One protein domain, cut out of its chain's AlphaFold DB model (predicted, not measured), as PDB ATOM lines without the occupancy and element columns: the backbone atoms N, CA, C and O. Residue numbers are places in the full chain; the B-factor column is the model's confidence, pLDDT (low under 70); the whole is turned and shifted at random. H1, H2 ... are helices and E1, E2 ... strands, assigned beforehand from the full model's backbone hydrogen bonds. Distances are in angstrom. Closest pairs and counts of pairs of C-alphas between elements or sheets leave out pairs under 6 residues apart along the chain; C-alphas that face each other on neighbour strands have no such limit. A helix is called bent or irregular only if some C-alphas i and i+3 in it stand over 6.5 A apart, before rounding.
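This is residues 407 to 509 of the 726 residues of an uncharacterized protein of Macrophomina phaseolina (strain MS6) (UniProt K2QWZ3). Helix H3 is the core, with H1 and H2 packed on it as a helical hairpin, while a sharply bent ribbon of two antiparallel strands, E1 and E2, lies at the end of H3 where it begins. H4 lies on the other side of H3 from H2, near H3 but touching no helix. The 103 printed residues run H1, H2, E1, H3, E2, H4, with the class mixed, helices and strands. The whole is compact, with a radius of gyration of the C-alphas of 13.1 A and spans of 37 by 27 by 26 A.

Find C-alpha 407 at (145.310, 159.858, 93.062); from there H1 runs to residue 415. H2 follows at residues 419 to 430, 16.6 A long. Look for E1 from C-alpha 439 at (127.473, 150.161, 93.481) to residue 447, 18.7 A; it bends by 94 degrees at residue 442. H3 is residues 458 to 468, irregular, but only just: C-alphas 463 and 466 are 6.6 A apart. E2, residues 474 to 485, bends by 122 degrees at residue 481. H4, residues 496 to 508, spans 17.7 A and ends at (153.038, 157.362, 101.435).

Start at Ser 427 and Thr 459, the closest C-alphas of H2 and H3, 5.1 A apart; these helices touch at a shallow tilt of 8 degrees, opposite ways. H1 touches H3, closest at C-alphas 408 and 463, 5.0 A. In the hairpin, H2 touches H1 with residues 419 to 424 alone, closest at C-alphas 408 and 421, 5.2 A. Between E1 and E2, find N 477 and O 444 at 2.7 A. The closest C-alphas of E1 and H3 are Trp 444 and Pro 458, 6.4 A. H1, H2 and H4 have each O i to N i+4 pair within hydrogen-bond range, H3 4 of 7.

The C-alphas of Gln 481 and Thr 509 are the farthest apart, 38.4 A. The printed part has no cut and no long link. Only residue 435 is under 70 in pLDDT.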
ATOM      1  N   ASN A 407     144.172 160.771  92.960       89.88
ATOM      2  CA  ASN A 407     145.310 159.858  93.062       89.88
ATOM      3  C   ASN A 407     145.843 159.465  91.671       89.88
ATOM      4  O   ASN A 407     147.055 159.450  91.458       89.88
ATOM      5  N   ALA A 408     144.950 159.245  90.698       92.75
ATOM      6  CA  ALA A 408     145.332 159.017  89.308       92.75
ATOM      7  C   ALA A 408     146.037 160.228  88.668       92.75
ATOM      8  O   ALA A 408     146.969 160.027  87.895       92.75
ATOM      9  N   ILE A 409     145.654 161.466  89.007       92.75
ATOM     10  CA  ILE A 409     146.365 162.681  88.571       92.75
ATOM     11  C   ILE A 409     147.790 162.707  89.133       92.75
ATOM     12  O   ILE A 409     148.731 162.977  88.390       92.75
ATOM     13  N   GLU A 410     147.978 162.400  90.416       86.56
ATOM     14  CA  GLU A 410     149.320 162.362  91.014       86.56
ATOM     15  C   GLU A 410     150.181 161.234  90.431       86.56
ATOM     16  O   GLU A 410     151.361 161.436  90.140       86.56
ATOM     17  N   ALA A 411     149.592 160.064  90.172       87.06
ATOM     18  CA  ALA A 411     150.265 158.978  89.465       87.06
ATOM     19  C   ALA A 411     150.634 159.353  88.016       87.06
ATOM     20  O   ALA A 411     151.730 159.036  87.554       87.06
ATOM     21  N   ALA A 412     149.751 160.064  87.313       90.62
ATOM     22  CA  ALA A 412     150.001 160.562  85.965       90.62
ATOM     23  C   ALA A 412     151.151 161.572  85.940       90.62
ATOM     24  O   ALA A 412     152.079 161.423  85.151       90.62
ATOM     25  N   LYS A 413     151.146 162.553  86.854       85.06
ATOM     26  CA  LYS A 413     152.255 163.505  87.034       85.06
ATOM     27  C   LYS A 413     153.575 162.798  87.334       85.06
ATOM     28  O   LYS A 413     154.608 163.227  86.839       85.06
ATOM     29  N   LYS A 414     153.543 161.721  88.124       81.12
ATOM     30  CA  LYS A 414     154.727 160.915  88.433       81.12
ATOM     31  C   LYS A 414     155.318 160.232  87.202       81.12
ATOM     32  O   LYS A 414     156.531 160.249  87.041       81.12
ATOM     33  N   ASN A 415     154.481 159.593  86.392       82.56
ATOM     34  CA  ASN A 415     154.937 158.769  85.270       82.56
ATOM     35  C   ASN A 415     154.959 159.532  83.938       82.56
ATOM     36  O   ASN A 415     155.223 158.933  82.901       82.56
ATOM     37  N   SER A 416     154.622 160.825  83.955       87.44
ATOM     38  CA  SER A 416     154.383 161.631  82.756       87.44
ATOM     39  C   SER A 416     153.405 160.980  81.763       87.44
ATOM     40  O   SER A 416     153.538 161.134  80.554       87.44
ATOM     41  N   ASP A 417     152.399 160.269  82.278       91.12
ATOM     42  CA  ASP A 417     151.469 159.455  81.490       91.12
ATOM     43  C   ASP A 417     150.018 159.838  81.800       91.12
ATOM     44  O   ASP A 417     149.603 159.829  82.955       91.12
ATOM     45  N   PHE A 418     149.230 160.164  80.773       93.88
ATOM     46  CA  PHE A 418     147.817 160.530  80.922       93.88
ATOM     47  C   PHE A 418     146.889 159.315  81.109       93.88
ATOM     48  O   PHE A 418     145.756 159.466  81.582       93.88
ATOM     49  N   ALA A 419     147.342 158.105  80.767       95.06
ATOM     50  CA  ALA A 419     146.512 156.901  80.779       95.06
ATOM     51  C   ALA A 419     145.825 156.618  82.133       95.06
ATOM     52  O   ALA A 419     144.635 156.287  82.114       95.06
ATOM     53  N   PRO A 420     146.469 156.797  83.308       94.69
ATOM     54  CA  PRO A 420     145.808 156.614  84.599       94.69
ATOM     55  C   PRO A 420     144.593 157.526  84.808       94.69
ATOM     56  O   PRO A 420     143.567 157.070  85.321       94.69
ATOM     57  N   ILE A 421     144.683 158.797  84.390       95.25
ATOM     58  CA  ILE A 421     143.580 159.766  84.499       95.25
ATOM     59  C   ILE A 421     142.428 159.314  83.607       95.25
ATOM     60  O   ILE A 421     141.301 159.170  84.083       95.25
ATOM     61  N   HIS A 422     142.718 159.037  82.333       95.38
ATOM     62  CA  HIS A 422     141.706 158.617  81.369       95.38
ATOM     63  C   HIS A 422     141.005 157.328  81.814       95.38
ATOM     64  O   HIS A 422     139.782 157.289  81.872       95.38
ATOM     65  N   ALA A 423     141.760 156.292  82.198       95.19
ATOM     66  CA  ALA A 423     141.206 155.013  82.645       95.19
ATOM     67  C   ALA A 423     140.296 155.166  83.876       95.19
ATOM     68  O   ALA A 423     139.223 154.561  83.940       95.19
ATOM     69  N   THR A 424     140.694 156.007  84.832       95.44
ATOM     70  CA  THR A 424     139.901 156.255  86.043       95.44
ATOM     71  C   THR A 424     138.621 157.030  85.723       95.44
ATOM     72  O   THR A 424     137.558 156.664  86.221       95.44
ATOM     73  N   LEU A 425     138.684 158.048  84.856       95.12
ATOM     74  CA  LEU A 425     137.502 158.791  84.400       95.12
ATOM     75  C   LEU A 425     136.550 157.912  83.578       95.12
ATOM     76  O   LEU A 425     135.343 157.974  83.784       95.12
ATOM     77  N   THR A 426     137.064 157.036  82.708       95.12
ATOM     78  CA  THR A 426     136.238 156.061  81.975       95.12
ATOM     79  C   THR A 426     135.522 155.117  82.941       95.12
ATOM     80  O   THR A 426     134.328 154.846  82.793       95.12
ATOM     81  N   SER A 427     136.226 154.639  83.971       93.50
ATOM     82  CA  SER A 427     135.613 153.803  85.002       93.50
ATOM     83  C   SER A 427     134.594 154.566  85.850       93.50
ATOM     84  O   SER A 427     133.642 153.953  86.316       93.50
ATOM     85  N   LEU A 428     134.792 155.863  86.095       90.81
ATOM     86  CA  LEU A 428     133.853 156.714  86.831       90.81
ATOM     87  C   LEU A 428     132.580 156.996  86.017       90.81
ATOM     88  O   LEU A 428     131.489 156.983  86.570       90.81
ATOM     89  N   ALA A 429     132.708 157.211  84.708       90.25
ATOM     90  CA  ALA A 429     131.580 157.494  83.821       90.25
ATOM     91  C   ALA A 429     130.627 156.301  83.660       90.25
ATOM     92  O   ALA A 429     129.424 156.458  83.480       90.25
ATOM     93  N   THR A 430     131.177 155.088  83.718       86.44
ATOM     94  CA  THR A 430     130.430 153.844  83.485       86.44
ATOM     95  C   THR A 430     129.826 153.251  84.753       86.44
ATOM     96  O   THR A 430     128.941 152.398  84.672       86.44
ATOM     97  N   ILE A 431     130.299 153.667  85.930       81.75
ATOM     98  CA  ILE A 431     129.946 153.058  87.210       81.75
ATOM     99  C   ILE A 431     129.602 154.166  88.206       81.75
ATOM    100  O   ILE A 431     130.420 155.063  88.410       81.75
ATOM    101  N   PRO A 432     128.448 154.093  88.898       72.75
ATOM    102  CA  PRO A 432     128.090 155.079  89.908       72.75
ATOM    103  C   PRO A 432     129.207 155.287  90.934       72.75
ATOM    104  O   PRO A 432     129.833 154.330  91.402       72.75
ATOM    105  N   ILE A 433     129.425 156.543  91.329       73.88
ATOM    106  CA  ILE A 433     130.434 156.889  92.332       73.88
ATOM    107  C   ILE A 433     130.122 156.122  93.617       73.88
ATOM    108  O   ILE A 433     129.083 156.339  94.239       73.88
ATOM    109  N   CYS A 434     131.040 155.259  94.061       82.38
ATOM    110  CA  CYS A 434     130.835 154.487  95.291       82.38
ATOM    111  C   CYS A 434     130.698 155.367  96.540       82.38
ATOM    112  O   CYS A 434     130.190 154.911  97.561       82.38
ATOM    113  N   ALA A 435     131.082 156.644  96.462       69.94
ATOM    114  CA  ALA A 435     130.784 157.637  97.483       69.94
ATOM    115  C   ALA A 435     129.275 157.787  97.746       69.94
ATOM    116  O   ALA A 435     128.917 158.187  98.838       69.94
ATOM    117  N   ASN A 436     128.394 157.419  96.814       73.06
ATOM    118  CA  ASN A 436     126.941 157.510  96.991       73.06
ATOM    119  C   ASN A 436     126.309 156.230  97.573       73.06
ATOM    120  O   ASN A 436     125.086 156.143  97.672       73.06
ATOM    121  N   GLY A 437     127.116 155.230  97.946       81.06
ATOM    122  CA  GLY A 437     126.651 154.004  98.597       81.06
ATOM    123  C   GLY A 437     126.996 152.743  97.821       81.06
ATOM    124  O   GLY A 437     128.110 152.587  97.315       81.06
ATOM    125  N   ALA A 438     126.048 151.808  97.784       86.44
ATOM    126  CA  ALA A 438     126.226 150.548  97.082       86.44
ATOM    127  C   ALA A 438     126.290 150.773  95.565       86.44
ATOM    128  O   ALA A 438     125.530 151.554  94.997       86.44
ATOM    129  N   VAL A 439     127.205 150.066  94.914       87.06
ATOM    130  CA  VAL A 439     127.473 150.161  93.481       87.06
ATOM    131  C   VAL A 439     127.041 148.871  92.819       87.06
ATOM    132  O   VAL A 439     127.355 147.790  93.309       87.06
ATOM    133  N   SER A 440     126.354 148.981  91.689       87.44
ATOM    134  CA  SER A 440     126.037 147.840  90.833       87.44
ATOM    135  C   SER A 440     127.140 147.666  89.797       87.44
ATOM    136  O   SER A 440     127.328 148.524  88.942       87.44
ATOM    137  N   SER A 441     127.869 146.555  89.876       88.06
ATOM    138  CA  SER A 441     128.914 146.202  88.913       88.06
ATOM    139  C   SER A 441     128.889 144.703  88.634       88.06
ATOM    140  O   SER A 441     128.599 143.896  89.521       88.06
ATOM    141  N   ASN A 442     129.192 144.316  87.397       87.50
ATOM    142  CA  ASN A 442     129.456 142.921  87.046       87.50
ATOM    143  C   ASN A 442     130.893 142.503  87.399       87.50
ATOM    144  O   ASN A 442     131.191 141.318  87.386       87.50
ATOM    145  N   THR A 443     131.772 143.459  87.715       91.25
ATOM    146  CA  THR A 443     133.188 143.224  88.010       91.25
ATOM    147  C   THR A 443     133.565 143.869  89.335       91.25
ATOM    148  O   THR A 443     133.380 145.072  89.534       91.25
ATOM    149  N   TRP A 444     134.121 143.055  90.223       93.31
ATOM    150  CA  TRP A 444     134.690 143.460  91.505       93.31
ATOM    151  C   TRP A 444     136.149 143.032  91.570       93.31
ATOM    152  O   TRP A 444     136.537 142.085  90.892       93.31
ATOM    153  N   TYR A 445     136.964 143.721  92.359       94.62
ATOM    154  CA  TYR A 445     138.376 143.390  92.522       94.62
ATOM    155  C   TYR A 445     138.629 142.891  93.937       94.62
ATOM    156  O   TYR A 445     138.329 143.585  94.909       94.62
ATOM    157  N   ASN A 446     139.198 141.692  94.034       93.44
ATOM    158  CA  ASN A 446     139.520 141.019  95.291       93.44
ATOM    159  C   ASN A 446     141.016 140.756  95.386       93.44
ATOM    160  O   ASN A 446     141.676 140.622  94.356       93.44
ATOM    161  N   LEU A 447     141.541 140.622  96.602       93.25
ATOM    162  CA  LEU A 447     142.946 140.275  96.797       93.25
ATOM    163  C   LEU A 447     143.279 138.895  96.199       93.25
ATOM    164  O   LEU A 447     142.470 137.960  96.218       93.25
ATOM    165  N   THR A 448     144.481 138.779  95.635       92.00
ATOM    166  CA  THR A 448     144.982 137.543  95.006       92.00
ATOM    167  C   THR A 448     145.306 136.448  96.015       92.00
ATOM    168  O   THR A 448     145.208 135.272  95.669       92.00
ATOM    169  N   ASP A 449     145.617 136.813  97.260       87.44
ATOM    170  CA  ASP A 449     145.903 135.888  98.366       87.44
ATOM    171  C   ASP A 449     144.669 135.125  98.882       87.44
ATOM    172  O   ASP A 449     144.790 134.225  99.710       87.44
ATOM    173  N   GLY A 450     143.479 135.452  98.365       82.88
ATOM    174  CA  GLY A 450     142.228 134.808  98.744       82.88
ATOM    175  C   GLY A 450     141.575 135.385  99.998       82.88
ATOM    176  O   GLY A 450     140.595 134.800 100.459       82.88
ATOM    177  N   THR A 451     142.054 136.518 100.525       87.06
ATOM    178  CA  THR A 451     141.406 137.216 101.643       87.06
ATOM    179  C   THR A 451     139.936 137.505 101.308       87.06
ATOM    180  O   THR A 451     139.654 138.208 100.329       87.06
ATOM    181  N   PRO A 452     138.976 136.964 102.082       86.38
ATOM    182  CA  PRO A 452     137.560 137.164 101.816       86.38
ATOM    183  C   PRO A 452     137.100 138.551 102.278       86.38
ATOM    184  O   PRO A 452     137.728 139.178 103.131       86.38
ATOM    185  N   ASN A 453     135.947 138.989 101.764       87.44
ATOM    186  CA  ASN A 453     135.222 140.181 102.227       87.44
ATOM    187  C   ASN A 453     136.020 141.498 102.137       87.44
ATOM    188  O   ASN A 453     135.796 142.409 102.930       87.44
ATOM    189  N   PHE A 454     136.947 141.582 101.178       92.69
ATOM    190  CA  PHE A 454     137.549 142.837 100.737       92.69
ATOM    191  C   PHE A 454     137.243 143.040  99.248       92.69
ATOM    192  O   PHE A 454     137.875 142.433  98.376       92.69
ATOM    193  N   ASP A 455     136.220 143.843  98.974       92.31
ATOM    194  CA  ASP A 455     135.645 144.112  97.661       92.31
ATOM    195  C   ASP A 455     135.940 145.558  97.237       92.31
ATOM    196  O   ASP A 455     135.449 146.533  97.815       92.31
ATOM    197  N   VAL A 456     136.711 145.713  96.161       94.62
ATOM    198  CA  VAL A 456     137.042 147.022  95.586       94.62
ATOM    199  C   VAL A 456     136.276 147.218  94.278       94.62
ATOM    200  O   VAL A 456     136.329 146.376  93.378       94.62
ATOM    201  N   CYS A 457     135.554 148.337  94.148       94.06
ATOM    202  CA  CYS A 457     134.865 148.670  92.899       94.06
ATOM    203  C   CYS A 457     135.864 149.080  91.796       94.06
ATOM    204  O   CYS A 457     136.965 149.543  92.113       94.06
ATOM    205  N   PRO A 458     135.498 148.997  90.504       93.75
ATOM    206  CA  PRO A 458     136.439 149.277  89.416       93.75
ATOM    207  C   PRO A 458     137.045 150.687  89.433       93.75
ATOM    208  O   PRO A 458     138.236 150.836  89.164       93.75
ATOM    209  N   THR A 459     136.291 151.714  89.844       93.75
ATOM    210  CA  THR A 459     136.810 153.091  89.943       93.75
ATOM    211  C   THR A 459     137.878 153.225  91.030       93.75
ATOM    212  O   THR A 459     138.899 153.875  90.825       93.75
ATOM    213  N   CYS A 460     137.677 152.591  92.192       94.31
ATOM    214  CA  CYS A 460     138.691 152.572  93.249       94.31
ATOM    215  C   CYS A 460     139.888 151.704  92.849       94.31
ATOM    216  O   CYS A 460     141.023 152.084  93.106       94.31
ATOM    217  N   TYR A 461     139.662 150.576  92.176       95.62
ATOM    218  CA  TYR A 461     140.744 149.737  91.669       95.62
ATOM    219  C   TYR A 461     141.644 150.501  90.687       95.62
ATOM    220  O   TYR A 461     142.859 150.562  90.885       95.62
ATOM    221  N   THR A 462     141.052 151.127  89.669       95.19
ATOM    222  CA  THR A 462     141.780 151.885  88.640       95.19
ATOM    223  C   THR A 462     142.504 153.092  89.234       95.19
ATOM    224  O   THR A 462     143.717 153.231  89.062       95.19
ATOM    225  N   GLY A 463     141.783 153.918  89.996       93.12
ATOM    226  CA  GLY A 463     142.297 155.185  90.507       93.12
ATOM    227  C   GLY A 463     143.124 155.107  91.789       93.12
ATOM    228  O   GLY A 463     143.842 156.057  92.069       93.12
ATOM    229  N   LEU A 464     143.084 154.012  92.560       92.94
ATOM    230  CA  LEU A 464     143.882 153.865  93.794       92.94
ATOM    231  C   LEU A 464     144.970 152.793  93.692       92.94
ATOM    232  O   LEU A 464     146.049 152.982  94.231       92.94
ATOM    233  N   PHE A 465     144.749 151.679  92.991       94.25
ATOM    234  CA  PHE A 465     145.737 150.591  92.964       94.25
ATOM    235  C   PHE A 465     146.458 150.481  91.625       94.25
ATOM    236  O   PHE A 465     147.690 150.485  91.585       94.25
ATOM    237  N   ALA A 466     145.718 150.401  90.519       93.94
ATOM    238  CA  ALA A 466     146.316 150.174  89.207       93.94
ATOM    239  C   ALA A 466     147.245 151.326  88.791       93.94
ATOM    240  O   ALA A 466     148.363 151.073  88.347       93.94
ATOM    241  N   CYS A 467     146.830 152.578  89.010       89.94
ATOM    242  CA  CYS A 467     147.618 153.762  88.649       89.94
ATOM    243  C   CYS A 467     148.981 153.865  89.363       89.94
ATOM    244  O   CYS A 467     149.901 154.475  88.827       89.94
ATOM    245  N   VAL A 468     149.142 153.245  90.537       87.50
ATOM    246  CA  VAL A 468     150.396 153.244  91.316       87.50
ATOM    247  C   VAL A 468     151.150 151.908  91.234       87.50
ATOM    248  O   VAL A 468     152.080 151.676  92.005       87.50
ATOM    249  N   GLY A 469     150.773 151.025  90.301       88.06
ATOM    250  CA  GLY A 469     151.462 149.750  90.051       88.06
ATOM    251  C   GLY A 469     151.089 148.610  91.007       88.06
ATOM    252  O   GLY A 469     151.775 147.591  91.056       88.06
ATOM    253  N   LEU A 470     149.993 148.744  91.757       91.31
ATOM    254  CA  LEU A 470     149.517 147.746  92.726       91.31
ATOM    255  C   LEU A 470     148.422 146.824  92.163       91.31
ATOM    256  O   LEU A 470     147.763 146.109  92.913       91.31
ATOM    257  N   SER A 471     148.228 146.809  90.840       92.38
ATOM    258  CA  SER A 471     147.243 145.949  90.166       92.38
ATOM    259  C   SER A 471     147.455 144.458  90.448       92.38
ATOM    260  O   SER A 471     146.485 143.728  90.608       92.38
ATOM    261  N   HIS A 472     148.710 144.020  90.576       92.06
ATOM    262  CA  HIS A 472     149.096 142.630  90.842       92.06
ATOM    263  C   HIS A 472     148.576 142.069  92.179       92.06
ATOM    264  O   HIS A 472     148.538 140.852  92.362       92.06
ATOM    265  N   LEU A 473     148.167 142.935  93.114       92.62
ATOM    266  CA  LEU A 473     147.551 142.524  94.378       92.62
ATOM    267  C   LEU A 473     146.112 142.042  94.197       92.62
ATOM    268  O   LEU A 473     145.573 141.401  95.094       92.62
ATOM    269  N   PHE A 474     145.484 142.360  93.064       95.44
ATOM    270  CA  PHE A 474     144.070 142.118  92.837       95.44
ATOM    271  C   PHE A 474     143.826 141.186  91.658       95.44
ATOM    272  O   PHE A 474     144.526 141.200  90.647       95.44
ATOM    273  N   ARG A 475     142.758 140.402  91.776       94.25
ATOM    274  CA  ARG A 475     142.150 139.640  90.690       94.25
ATOM    275  C   ARG A 475     140.719 140.126  90.462       94.25
ATOM    276  O   ARG A 475     140.011 140.390  91.438       94.25
ATOM    277  N   PRO A 476     140.269 140.239  89.203       93.81
ATOM    278  CA  PRO A 476     138.874 140.520  88.920       93.81
ATOM    279  C   PRO A 476     138.005 139.299  89.258       93.81
ATOM    280  O   PRO A 476     138.313 138.169  88.882       93.81
ATOM    281  N   SER A 477     136.896 139.543  89.945       88.69
ATOM    282  CA  SER A 477     135.775 138.628  90.136       88.69
ATOM    283  C   SER A 477     134.608 139.133  89.291       88.69
ATOM    284  O   SER A 477     133.825 139.979  89.736       88.69
ATOM    285  N   THR A 478     134.504 138.629  88.062       85.31
ATOM    286  CA  THR A 478     133.428 138.992  87.134       85.31
ATOM    287  C   THR A 478     132.281 137.992  87.221       85.31
ATOM    288  O   THR A 478     132.468 136.791  87.032       85.31
ATOM    289  N   THR A 479     131.080 138.488  87.501       82.25
ATOM    290  CA  THR A 479     129.839 137.711  87.530       82.25
ATOM    291  C   THR A 479     129.005 137.994  86.283       82.25
ATOM    292  O   THR A 479     129.036 139.095  85.742       82.25
ATOM    293  N   PHE A 480     128.230 137.005  85.822       76.62
ATOM    294  CA  PHE A 480     127.353 137.180  84.653       76.62
ATOM    295  C   PHE A 480     126.275 138.250  84.888       76.62
ATOM    296  O   PHE A 480     125.933 139.008  83.987       76.62
ATOM    297  N   GLN A 481     125.758 138.326  86.116       80.19
ATOM    298  CA  GLN A 481     124.808 139.351  86.544       80.19
ATOM    299  C   GLN A 481     125.522 140.448  87.332       80.19
ATOM    300  O   GLN A 481     126.512 140.186  88.020       80.19
ATOM    301  N   THR A 482     125.006 141.673  87.252       81.75
ATOM    302  CA  THR A 482     125.455 142.773  88.105       81.75
ATOM    303  C   THR A 482     125.166 142.433  89.563       81.75
ATOM    304  O   THR A 482     124.072 142.002  89.917       81.75
ATOM    305  N   THR A 483     126.166 142.619  90.420       84.69
ATOM    306  CA  THR A 483     125.991 142.503  91.867       84.69
ATOM    307  C   THR A 483     126.118 143.882  92.487       84.69
ATOM    308  O   THR A 483     127.036 144.641  92.167       84.69
ATOM    309  N   THR A 484     125.167 144.212  93.355       87.62
ATOM    310  CA  THR A 484     125.172 145.458  94.116       87.62
ATOM    311  C   THR A 484     125.906 145.220  95.428       87.62
ATOM    312  O   THR A 484     125.439 144.443  96.258       87.62
ATOM    313  N   ARG A 485     127.066 145.858  95.612       88.81
ATOM    314  CA  ARG A 485     127.864 145.759  96.849       88.81
ATOM    315  C   ARG A 485     128.378 147.129  97.265       88.81
ATOM    316  O   ARG A 485     128.386 148.069  96.473       88.81
ATOM    317  N   ILE A 486     128.812 147.253  98.509       90.50
ATOM    318  CA  ILE A 486     129.490 148.457  98.993       90.50
ATOM    319  C   ILE A 486     130.990 148.230  98.815       90.50
ATOM    320  O   ILE A 486     131.518 147.238  99.298       90.50
ATOM    321  N   CYS A 487     131.665 149.139  98.110       93.19
ATOM    322  CA  CYS A 487     133.125 149.124  98.013       93.19
ATOM    323  C   CYS A 487     133.736 149.338  99.401       93.19
ATOM    324  O   CYS A 487     133.337 150.273 100.095       93.19
ATOM    325  N   ASP A 488     134.751 148.566  99.778       93.06
ATOM    326  CA  ASP A 488     135.432 148.750 101.064       93.06
ATOM    327  C   ASP A 488     136.145 150.105 101.186       93.06
ATOM    328  O   ASP A 488     136.347 150.619 102.285       93.06
ATOM    329  N   LEU A 489     136.438 150.742 100.053       91.75
ATOM    330  CA  LEU A 489     136.989 152.096  99.973       91.75
ATOM    331  C   LEU A 489     135.917 153.179  99.743       91.75
ATOM    332  O   LEU A 489     136.252 154.323  99.448       91.75
ATOM    333  N   SER A 490     134.629 152.848  99.882       89.50
ATOM    334  CA  SER A 490     133.533 153.825  99.923       89.50
ATOM    335  C   SER A 490     133.374 154.406 101.322       89.50
ATOM    336  O   SER A 490     133.469 153.666 102.293       89.50
ATOM    337  N   GLN A 491     132.977 155.679 101.433       85.81
ATOM    338  CA  GLN A 491     132.586 156.303 102.707       85.81
ATOM    339  C   GLN A 491     131.433 155.604 103.442       85.81
ATOM    340  O   GLN A 491     131.257 155.814 104.641       85.81
ATOM    341  N   HIS A 492     130.664 154.771 102.739       86.62
ATOM    342  CA  HIS A 492     129.595 153.960 103.317       86.62
ATOM    343  C   HIS A 492     130.075 152.598 103.831       86.62
ATOM    344  O   HIS A 492     129.304 151.901 104.492       86.62
ATOM    345  N   SER A 493     131.326 152.205 103.558       89.56
ATOM    346  CA  SER A 493     131.905 151.020 104.186       89.56
ATOM    347  C   SER A 493     132.060 151.261 105.691       89.56
ATOM    348  O   SER A 493     132.598 152.301 106.090       89.56
ATOM    349  N   PRO A 494     131.682 150.292 106.549       87.88
ATOM    350  CA  PRO A 494     131.885 150.392 107.991       87.88
ATOM    351  C   PRO A 494     133.334 150.717 108.372       87.88
ATOM    352  O   PRO A 494     133.564 151.371 109.390       87.88
ATOM    353  N   ARG A 495     134.309 150.283 107.559       90.31
ATOM    354  CA  ARG A 495     135.752 150.436 107.806       90.31
ATOM    355  C   ARG A 495     136.446 151.453 106.913       90.31
ATOM    356  O   ARG A 495     137.671 151.518 106.914       90.31
ATOM    357  N   PHE A 496     135.692 152.295 106.204       88.75
ATOM    358  CA  PHE A 496     136.253 153.258 105.256       88.75
ATOM    359  C   PHE A 496     137.467 154.018 105.800       88.75
ATOM    360  O   PHE A 496     138.528 154.007 105.184       88.75
ATOM    361  N   LYS A 497     137.324 154.649 106.976       87.81
ATOM    362  CA  LYS A 497     138.387 155.454 107.595       87.81
ATOM    363  C   LYS A 497     139.634 154.627 107.894       87.81
ATOM    364  O   LYS A 497     140.740 155.108 107.674       87.81
ATOM    365  N   GLU A 498     139.461 153.401 108.383       89.81
ATOM    366  CA  GLU A 498     140.567 152.495 108.690       89.81
ATOM    367  C   GLU A 498     141.282 152.082 107.397       89.81
ATOM    368  O   GLU A 498     142.497 152.246 107.285       89.81
ATOM    369  N   TYR A 499     140.538 151.641 106.383       91.94
ATOM    370  CA  TYR A 499     141.117 151.191 105.119       91.94
ATOM    371  C   TYR A 499     141.769 152.313 104.321       91.94
ATOM    372  O   TYR A 499     142.886 152.130 103.845       91.94
ATOM    373  N   ILE A 500     141.138 153.484 104.215       88.12
ATOM    374  CA  ILE A 500     141.733 154.601 103.478       88.12
ATOM    375  C   ILE A 500     142.976 155.141 104.198       88.12
ATOM    376  O   ILE A 500     143.947 155.487 103.540       88.12
ATOM    377  N   THR A 501     143.009 155.146 105.538       87.44
ATOM    378  CA  THR A 501     144.199 155.572 106.300       87.44
ATOM    379  C   THR A 501     145.349 154.580 106.135       87.44
ATOM    380  O   THR A 501     146.497 154.989 105.950       87.44
ATOM    381  N   ASN A 502     145.058 153.274 106.145       89.62
ATOM    382  CA  ASN A 502     146.062 152.247 105.858       89.62
ATOM    383  C   ASN A 502     146.523 152.298 104.392       89.62
ATOM    384  O   ASN A 502     147.711 152.131 104.137       89.62
ATOM    385  N   TYR A 503     145.629 152.579 103.437       90.50
ATOM    386  CA  TYR A 503     145.989 152.799 102.031       90.50
ATOM    387  C   TYR A 503     146.885 154.033 101.862       90.50
ATOM    388  O   TYR A 503     147.898 153.970 101.173       90.50
ATOM    389  N   LEU A 504     146.562 155.148 102.520       84.56
ATOM    390  CA  LEU A 504     147.419 156.333 102.503       84.56
ATOM    391  C   LEU A 504     148.787 156.002 103.099       84.56
ATOM    392  O   LEU A 504     149.804 156.315 102.495       84.56
ATOM    393  N   SER A 505     148.822 155.291 104.227       83.69
ATOM    394  CA  SER A 505     150.076 154.831 104.835       83.69
ATOM    395  C   SER A 505     150.872 153.922 103.893       83.69
ATOM    396  O   SER A 505     152.087 154.048 103.829       83.69
ATOM    397  N   LEU A 506     150.204 153.056 103.122       87.50
ATOM    398  CA  LEU A 506     150.818 152.214 102.094       87.50
ATOM    399  C   LEU A 506     151.528 153.038 101.022       87.50
ATOM    400  O   LEU A 506     152.702 152.801 100.750       87.50
ATOM    401  N   VAL A 507     150.820 153.974 100.391       84.88
ATOM    402  CA  VAL A 507     151.380 154.708  99.246       84.88
ATOM    403  C   VAL A 507     152.403 155.756  99.676       84.88
ATOM    404  O   VAL A 507     153.335 156.045  98.925       84.88
ATOM    405  N   ASN A 508     152.247 156.270 100.897       80.25
ATOM    406  CA  ASN A 508     153.038 157.362 101.435       80.25
ATOM    407  C   ASN A 508     154.171 156.924 102.371       80.25
ATOM    408  O   ASN A 508     154.995 157.769 102.698       80.25
ATOM    409  N   THR A 509     154.256 155.657 102.785       81.19
ATOM    410  CA  THR A 509     155.356 155.155 103.629       81.19
ATOM    411  C   THR A 509     156.179 154.116 102.874       81.19
ATOM    412  O   THR A 509     155.615 153.131 102.384       81.19
TER     413      THR A 509